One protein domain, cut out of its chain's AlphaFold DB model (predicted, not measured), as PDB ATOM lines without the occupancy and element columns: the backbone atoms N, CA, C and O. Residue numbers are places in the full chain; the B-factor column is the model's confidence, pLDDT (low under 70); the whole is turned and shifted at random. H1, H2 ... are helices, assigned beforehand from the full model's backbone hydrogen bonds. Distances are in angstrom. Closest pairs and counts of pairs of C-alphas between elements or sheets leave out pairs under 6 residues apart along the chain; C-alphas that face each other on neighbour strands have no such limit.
ATOM      1  N   VAL A   4      -4.245 -37.621  32.240       84.69
ATOM      2  CA  VAL A   4      -2.957 -37.924  32.889       84.69
ATOM      3  C   VAL A   4      -3.016 -37.609  34.382       84.69
ATOM      4  O   VAL A   4      -2.632 -38.437  35.199       84.69
ATOM      5  N   SER A   5      -3.570 -36.459  34.773       85.06
ATOM      6  CA  SER A   5      -3.766 -36.150  36.194       85.06
ATOM      7  C   SER A   5      -4.719 -37.142  36.869       85.06
ATOM      8  O   SER A   5      -4.500 -37.508  38.019       85.06
ATOM      9  N   ALA A   6      -5.754 -37.606  36.158       84.81
ATOM     10  CA  ALA A   6      -6.684 -38.615  36.667       84.81
ATOM     11  C   ALA A   6      -5.995 -39.972  36.886       84.81
ATOM     12  O   ALA A   6      -6.246 -40.629  37.892       84.81
ATOM     13  N   LEU A   7      -5.072 -40.352  35.995       86.44
ATOM     14  CA  LEU A   7      -4.225 -41.532  36.166       86.44
ATOM     15  C   LEU A   7      -3.322 -41.408  37.394       86.44
ATOM     16  O   LEU A   7      -3.264 -42.330  38.201       86.44
ATOM     17  N   LEU A   8      -2.636 -40.273  37.538       88.00
ATOM     18  CA  LEU A   8      -1.712 -40.036  38.648       88.00
ATOM     19  C   LEU A   8      -2.425 -40.043  40.008       88.00
ATOM     20  O   LEU A   8      -1.838 -40.455  40.998       88.00
ATOM     21  N   GLN A   9      -3.693 -39.632  40.066       84.69
ATOM     22  CA  GLN A   9      -4.488 -39.703  41.294       84.69
ATOM     23  C   GLN A   9      -5.087 -41.095  41.529       84.69
ATOM     24  O   GLN A   9      -5.020 -41.625  42.636       84.69
ATOM     25  N   GLY A  10      -5.669 -41.703  40.494       80.69
ATOM     26  CA  GLY A  10      -6.357 -42.990  40.603       80.69
ATOM     27  C   GLY A  10      -5.430 -44.205  40.647       80.69
ATOM     28  O   GLY A  10      -5.883 -45.284  41.014       80.69
ATOM     29  N   HIS A  11      -4.158 -44.054  40.252       84.81
ATOM     30  CA  HIS A  11      -3.139 -45.112  40.148       84.81
ATOM     31  C   HIS A  11      -3.556 -46.329  39.296       84.81
ATOM     32  O   HIS A  11      -2.892 -47.364  39.298       84.81
ATOM     33  N   ARG A  12      -4.660 -46.220  38.547       85.00
ATOM     34  CA  ARG A  12      -5.232 -47.286  37.722       85.00
ATOM     35  C   ARG A  12      -5.500 -46.765  36.323       85.00
ATOM     36  O   ARG A  12      -6.243 -45.806  36.128       85.00
ATOM     37  N   LEU A  13      -4.918 -47.445  35.340       86.31
ATOM     38  CA  LEU A  13      -5.069 -47.139  33.920       86.31
ATOM     39  C   LEU A  13      -6.264 -47.897  33.323       86.31
ATOM     40  O   LEU A  13      -6.122 -48.643  32.359       86.31
ATOM     41  N   THR A  14      -7.451 -47.738  33.909       89.12
ATOM     42  CA  THR A  14      -8.692 -48.246  33.306       89.12
ATOM     43  C   THR A  14      -9.579 -47.080  32.894       89.12
ATOM     44  O   THR A  14      -9.640 -46.060  33.577       89.12
ATOM     45  N   LEU A  15     -10.296 -47.220  31.779       87.88
ATOM     46  CA  LEU A  15     -11.190 -46.178  31.257       87.88
ATOM     47  C   LEU A  15     -12.238 -45.728  32.292       87.88
ATOM     48  O   LEU A  15     -12.533 -44.539  32.418       87.88
ATOM     49  N   THR A  16     -12.751 -46.676  33.077       89.44
ATOM     50  CA  THR A  16     -13.712 -46.407  34.151       89.44
ATOM     51  C   THR A  16     -13.073 -45.650  35.313       89.44
ATOM     52  O   THR A  16     -13.662 -44.679  35.790       89.44
ATOM     53  N   ASP A  17     -11.884 -46.063  35.762       87.25
ATOM     54  CA  ASP A  17     -11.195 -45.420  36.888       87.25
ATOM     55  C   ASP A  17     -10.712 -44.017  36.513       87.25
ATOM     56  O   ASP A  17     -10.910 -43.078  37.283       87.25
ATOM     57  N   LEU A  18     -10.202 -43.833  35.291       88.44
ATOM     58  CA  LEU A  18      -9.852 -42.518  34.750       88.44
ATOM     59  C   LEU A  18     -11.069 -41.595  34.722       88.44
ATOM     60  O   LEU A  18     -11.002 -40.472  35.208       88.44
ATOM     61  N   GLY A  19     -12.203 -42.074  34.204       87.50
ATOM     62  CA  GLY A  19     -13.436 -41.292  34.171       87.50
ATOM     63  C   GLY A  19     -13.956 -40.924  35.564       87.50
ATOM     64  O   GLY A  19     -14.464 -39.820  35.743       87.50
ATOM     65  N   ARG A  20     -13.812 -41.805  36.561       88.38
ATOM     66  CA  ARG A  20     -14.216 -41.535  37.955       88.38
ATOM     67  C   ARG A  20     -13.274 -40.574  38.676       88.38
ATOM     68  O   ARG A  20     -13.750 -39.771  39.470       88.38
ATOM     69  N   ALA A  21     -11.977 -40.635  38.390       87.31
ATOM     70  CA  ALA A  21     -10.974 -39.743  38.965       87.31
ATOM     71  C   ALA A  21     -10.985 -38.335  38.336       87.31
ATOM     72  O   ALA A  21     -10.339 -37.425  38.849       87.31
ATOM     73  N   MET A  22     -11.716 -38.120  37.235       84.69
ATOM     74  CA  MET A  22     -11.878 -36.789  36.653       84.69
ATOM     75  C   MET A  22     -12.925 -35.962  37.422       84.69
ATOM     76  O   MET A  22     -14.111 -36.306  37.381       84.69
ATOM     77  N   PRO A  23     -12.547 -34.821  38.033       75.75
ATOM     78  CA  PRO A  23     -13.499 -33.897  38.630       75.75
ATOM     79  C   PRO A  23     -14.399 -33.316  37.539       75.75
ATOM     80  O   PRO A  23     -13.937 -32.696  36.576       75.75
ATOM     81  N   SER A  24     -15.697 -33.549  37.688       78.31
ATOM     82  CA  SER A  24     -16.746 -33.078  36.793       78.31
ATOM     83  C   SER A  24     -17.982 -32.763  37.620       78.31
ATOM     84  O   SER A  24     -18.319 -33.512  38.533       78.31
ATOM     85  N   ALA A  25     -18.671 -31.674  37.283       76.06
ATOM     86  CA  ALA A  25     -19.974 -31.352  37.864       76.06
ATOM     87  C   ALA A  25     -21.102 -32.261  37.325       76.06
ATOM     88  O   ALA A  25     -22.209 -32.257  37.851       76.06
ATOM     89  N   ALA A  26     -20.830 -33.034  36.268       78.69
ATOM     90  CA  ALA A  26     -21.760 -33.999  35.690       78.69
ATOM     91  C   ALA A  26     -21.547 -35.407  36.270       78.69
ATOM     92  O   ALA A  26     -20.480 -35.721  36.796       78.69
ATOM     93  N   TYR A  27     -22.538 -36.294  36.103       82.44
ATOM     94  CA  TYR A  27     -22.424 -37.686  36.550       82.44
ATOM     95  C   TYR A  27     -21.149 -38.357  36.025       82.44
ATOM     96  O   TYR A  27     -20.787 -38.188  34.859       82.44
ATOM     97  N   ALA A  28     -20.544 -39.224  36.845       84.62
ATOM     98  CA  ALA A  28     -19.333 -39.973  36.500       84.62
ATOM     99  C   ALA A  28     -19.431 -40.704  35.145       84.62
ATOM    100  O   ALA A  28     -18.445 -40.819  34.422       84.62
ATOM    101  N   ARG A  29     -20.637 -41.128  34.738       87.62
ATOM    102  CA  ARG A  29     -20.895 -41.720  33.414       87.62
ATOM    103  C   ARG A  29     -20.501 -40.794  32.256       87.62
ATOM    104  O   ARG A  29     -20.011 -41.277  31.239       87.62
ATOM    105  N   HIS A  30     -20.712 -39.486  32.383       90.94
ATOM    106  CA  HIS A  30     -20.313 -38.518  31.362       90.94
ATOM    107  C   HIS A  30     -18.795 -38.377  31.293       90.94
ATOM    108  O   HIS A  30     -18.256 -38.340  30.191       90.94
ATOM    109  N   SER A  31     -18.108 -38.374  32.437       89.56
ATOM    110  CA  SER A  31     -16.643 -38.350  32.490       89.56
ATOM    111  C   SER A  31     -16.033 -39.608  31.869       89.56
ATOM    112  O   SER A  31     -15.130 -39.502  31.045       89.56
ATOM    113  N   ILE A  32     -16.593 -40.788  32.156       90.81
ATOM    114  CA  ILE A  32     -16.183 -42.055  31.529       90.81
ATOM    115  C   ILE A  32     -16.370 -41.990  30.007       90.81
ATOM    116  O   ILE A  32     -15.428 -42.243  29.265       90.81
ATOM    117  N   LYS A  33     -17.545 -41.555  29.526       92.38
ATOM    118  CA  LYS A  33     -17.793 -41.353  28.086       92.38
ATOM    119  C   LYS A  33     -16.855 -40.321  27.455       92.38
ATOM    120  O   LYS A  33     -16.619 -40.357  26.254       92.38
ATOM    121  N   ARG A  34     -16.368 -39.352  28.229       89.50
ATOM    122  CA  ARG A  34     -15.427 -38.338  27.744       89.50
ATOM    123  C   ARG A  34     -14.034 -38.934  27.537       89.50
ATOM    124  O   ARG A  34     -13.421 -38.639  26.520       89.50
ATOM    125  N   VAL A  35     -13.567 -39.774  28.464       89.38
ATOM    126  CA  VAL A  35     -12.307 -40.525  28.319       89.38
ATOM    127  C   VAL A  35     -12.410 -41.525  27.167       89.38
ATOM    128  O   VAL A  35     -11.512 -41.578  26.339       89.38
ATOM    129  N   ASP A  36     -13.530 -42.237  27.063       92.00
ATOM    130  CA  ASP A  36     -13.828 -43.150  25.954       92.00
ATOM    131  C   ASP A  36     -13.727 -42.460  24.588       92.00
ATOM    132  O   ASP A  36     -12.933 -42.857  23.740       92.00
ATOM    133  N   ARG A  37     -14.436 -41.341  24.410       92.69
ATOM    134  CA  ARG A  37     -14.380 -40.553  23.170       92.69
ATOM    135  C   ARG A  37     -13.001 -39.981  22.879       92.69
ATOM    136  O   ARG A  37     -12.671 -39.820  21.713       92.69
ATOM    137  N   LEU A  38     -12.224 -39.644  23.909       89.50
ATOM    138  CA  LEU A  38     -10.851 -39.177  23.736       89.50
ATOM    139  C   LEU A  38      -9.961 -40.298  23.185       89.50
ATOM    140  O   LEU A  38      -9.238 -40.067  22.225       89.50
ATOM    141  N   LEU A  39     -10.037 -41.499  23.768       88.44
ATOM    142  CA  LEU A  39      -9.259 -42.663  23.327       88.44
ATOM    143  C   LEU A  39      -9.713 -43.186  21.958       88.44
ATOM    144  O   LEU A  39      -8.896 -43.684  21.192       88.44
ATOM    145  N   GLY A  40     -11.000 -43.053  21.638       91.12
ATOM    146  CA  GLY A  40     -11.570 -43.404  20.336       91.12
ATOM    147  C   GLY A  40     -11.460 -42.308  19.271       91.12
ATOM    148  O   GLY A  40     -11.992 -42.480  18.174       91.12
ATOM    149  N   ASN A  41     -10.823 -41.167  19.558       93.62
ATOM    150  CA  ASN A  41     -10.729 -40.068  18.602       93.62
ATOM    151  C   ASN A  41      -9.669 -40.364  17.529       93.62
ATOM    152  O   ASN A  41      -8.484 -40.082  17.709       93.62
ATOM    153  N   ALA A  42     -10.114 -40.892  16.387       91.94
ATOM    154  CA  ALA A  42      -9.246 -41.227  15.260       91.94
ATOM    155  C   ALA A  42      -8.464 -40.022  14.706       91.94
ATOM    156  O   ALA A  42      -7.348 -40.197  14.227       91.94
ATOM    157  N   HIS A  43      -9.008 -38.804  14.791       90.69
ATOM    158  CA  HIS A  43      -8.301 -37.597  14.355       90.69
ATOM    159  C   HIS A  43      -7.057 -37.356  15.216       90.69
ATOM    160  O   HIS A  43      -5.950 -37.281  14.693       90.69
ATOM    161  N   LEU A  44      -7.227 -37.355  16.543       87.94
ATOM    162  CA  LEU A  44      -6.113 -37.226  17.491       87.94
ATOM    163  C   LEU A  44      -5.126 -38.398  17.386       87.94
ATOM    164  O   LEU A  44      -3.921 -38.216  17.537       87.94
ATOM    165  N   GLN A  45      -5.620 -39.608  17.108       88.62
ATOM    166  CA  GLN A  45      -4.766 -40.779  16.913       88.62
ATOM    167  C   GLN A  45      -3.855 -40.626  15.685       88.62
ATOM    168  O   GLN A  45      -2.686 -41.001  15.746       88.62
ATOM    169  N   ASN A  46      -4.377 -40.061  14.591       89.25
ATOM    170  CA  ASN A  46      -3.602 -39.764  13.388       89.25
ATOM    171  C   ASN A  46      -2.616 -38.610  13.614       89.25
ATOM    172  O   ASN A  46      -1.478 -38.694  13.161       89.25
ATOM    173  N   GLU A  47      -3.005 -37.582  14.374       90.12
ATOM    174  CA  GLU A  47      -2.092 -36.505  14.782       90.12
ATOM    175  C   GLU A  47      -0.916 -37.013  15.620       90.12
ATOM    176  O   GLU A  47       0.185 -36.485  15.513       90.12
ATOM    177  N   ARG A  48      -1.102 -38.074  16.416       81.38
ATOM    178  CA  ARG A  48      -0.022 -38.657  17.227       81.38
ATOM    179  C   ARG A  48       1.144 -39.190  16.393       81.38
ATOM    180  O   ARG A  48       2.237 -39.288  16.921       81.38
ATOM    181  N   LEU A  49       0.916 -39.592  15.142       76.50
ATOM    182  CA  LEU A  49       1.980 -40.071  14.250       76.50
ATOM    183  C   LEU A  49       2.727 -38.926  13.549       76.50
ATOM    184  O   LEU A  49       3.734 -39.177  12.892       76.50
ATOM    185  N   LEU A  50       2.223 -37.692  13.656       70.62
ATOM    186  CA  LEU A  50       2.841 -36.493  13.087       70.62
ATOM    187  C   LEU A  50       3.874 -35.846  14.032       70.62
ATOM    188  O   LEU A  50       4.553 -34.911  13.613       70.62
TER     189      LEU A  50
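Overview. This is residues 4 to 50 of the 51 residues of an uncharacterized protein of Pseudomonas flavescens (UniProt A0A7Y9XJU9). A small helical head, in which H2 lies between H1 and the longest helix, H3, has a free arm, residues 40 to 50, which holds H4 and sticks out beyond the last residue of H3. H1 crosses H2 at about a right angle, and H2 crosses H3 steeply, while H4 touches no helix. The printed part has 47 residues, with four named helices, H1, H2, H3 and H4 in chain order, and no named strand; the class is all helix. The whole is only just loose, close to compact, with a radius of gyration of the C-alphas of 11.5 A, and its outline, 32 by 21 by 15 A, is only just elongated.

Arrangement. H1, residues 4 to 10, and H2, residues 15 to 21, touch, and their closest C-alphas are those of Ala 6 and Ala 21, 5.0 A apart. The lines of these two helices are about perpendicular, at 79 degrees. H2 also touches H3, residues 28 to 39, with the C-alphas of Gly 19 and Ile 32 closest at 3.9 A. H2 and H3 run opposite ways at a steep tilt of 52 degrees. H1 and H3 are apart. H4, residues 42 to 50, is apart from H1 and H2, and only just apart from H3, with 8.1 A between their closest C-alphas. In H1, H2 and H3 every O i to N i+4 pair is within hydrogen-bond range; in H4 3 of 5 are.

Along the chain. H1, residues 4 to 10, begins at C-alpha 4, (-2.957, -37.924, 32.889), and is 9.8 A from first to last C-alpha. H2, residues 15 to 21, is 10.0 A long by the same measure. H3, residues 28 to 39, is 16.8 A long, from C-alpha 28 at (-19.333, -39.973, 36.500) to C-alpha 39 at (-9.259, -42.663, 23.327). H4, residues 42 to 50, is 13.2 A long and ends at C-alpha 50, (2.841, -36.493, 13.087).

Size, cuts and confidence. The two C-alphas farthest apart are those of Tyr 27 and Leu 50, at 34.5 A. Without residues 40 to 50, which stand free, the body has 36 residues, spans 22 by 20 by 12 A and has a radius of gyration of 8.6 A. The links from H1 to H2 and from H3 to H4 are tight, with 4 and 2 residues, and the link from H2 to H3 is short, with 6. The printed part has no cut. Its mean pLDDT is 86.4, and no printed residue is under 70.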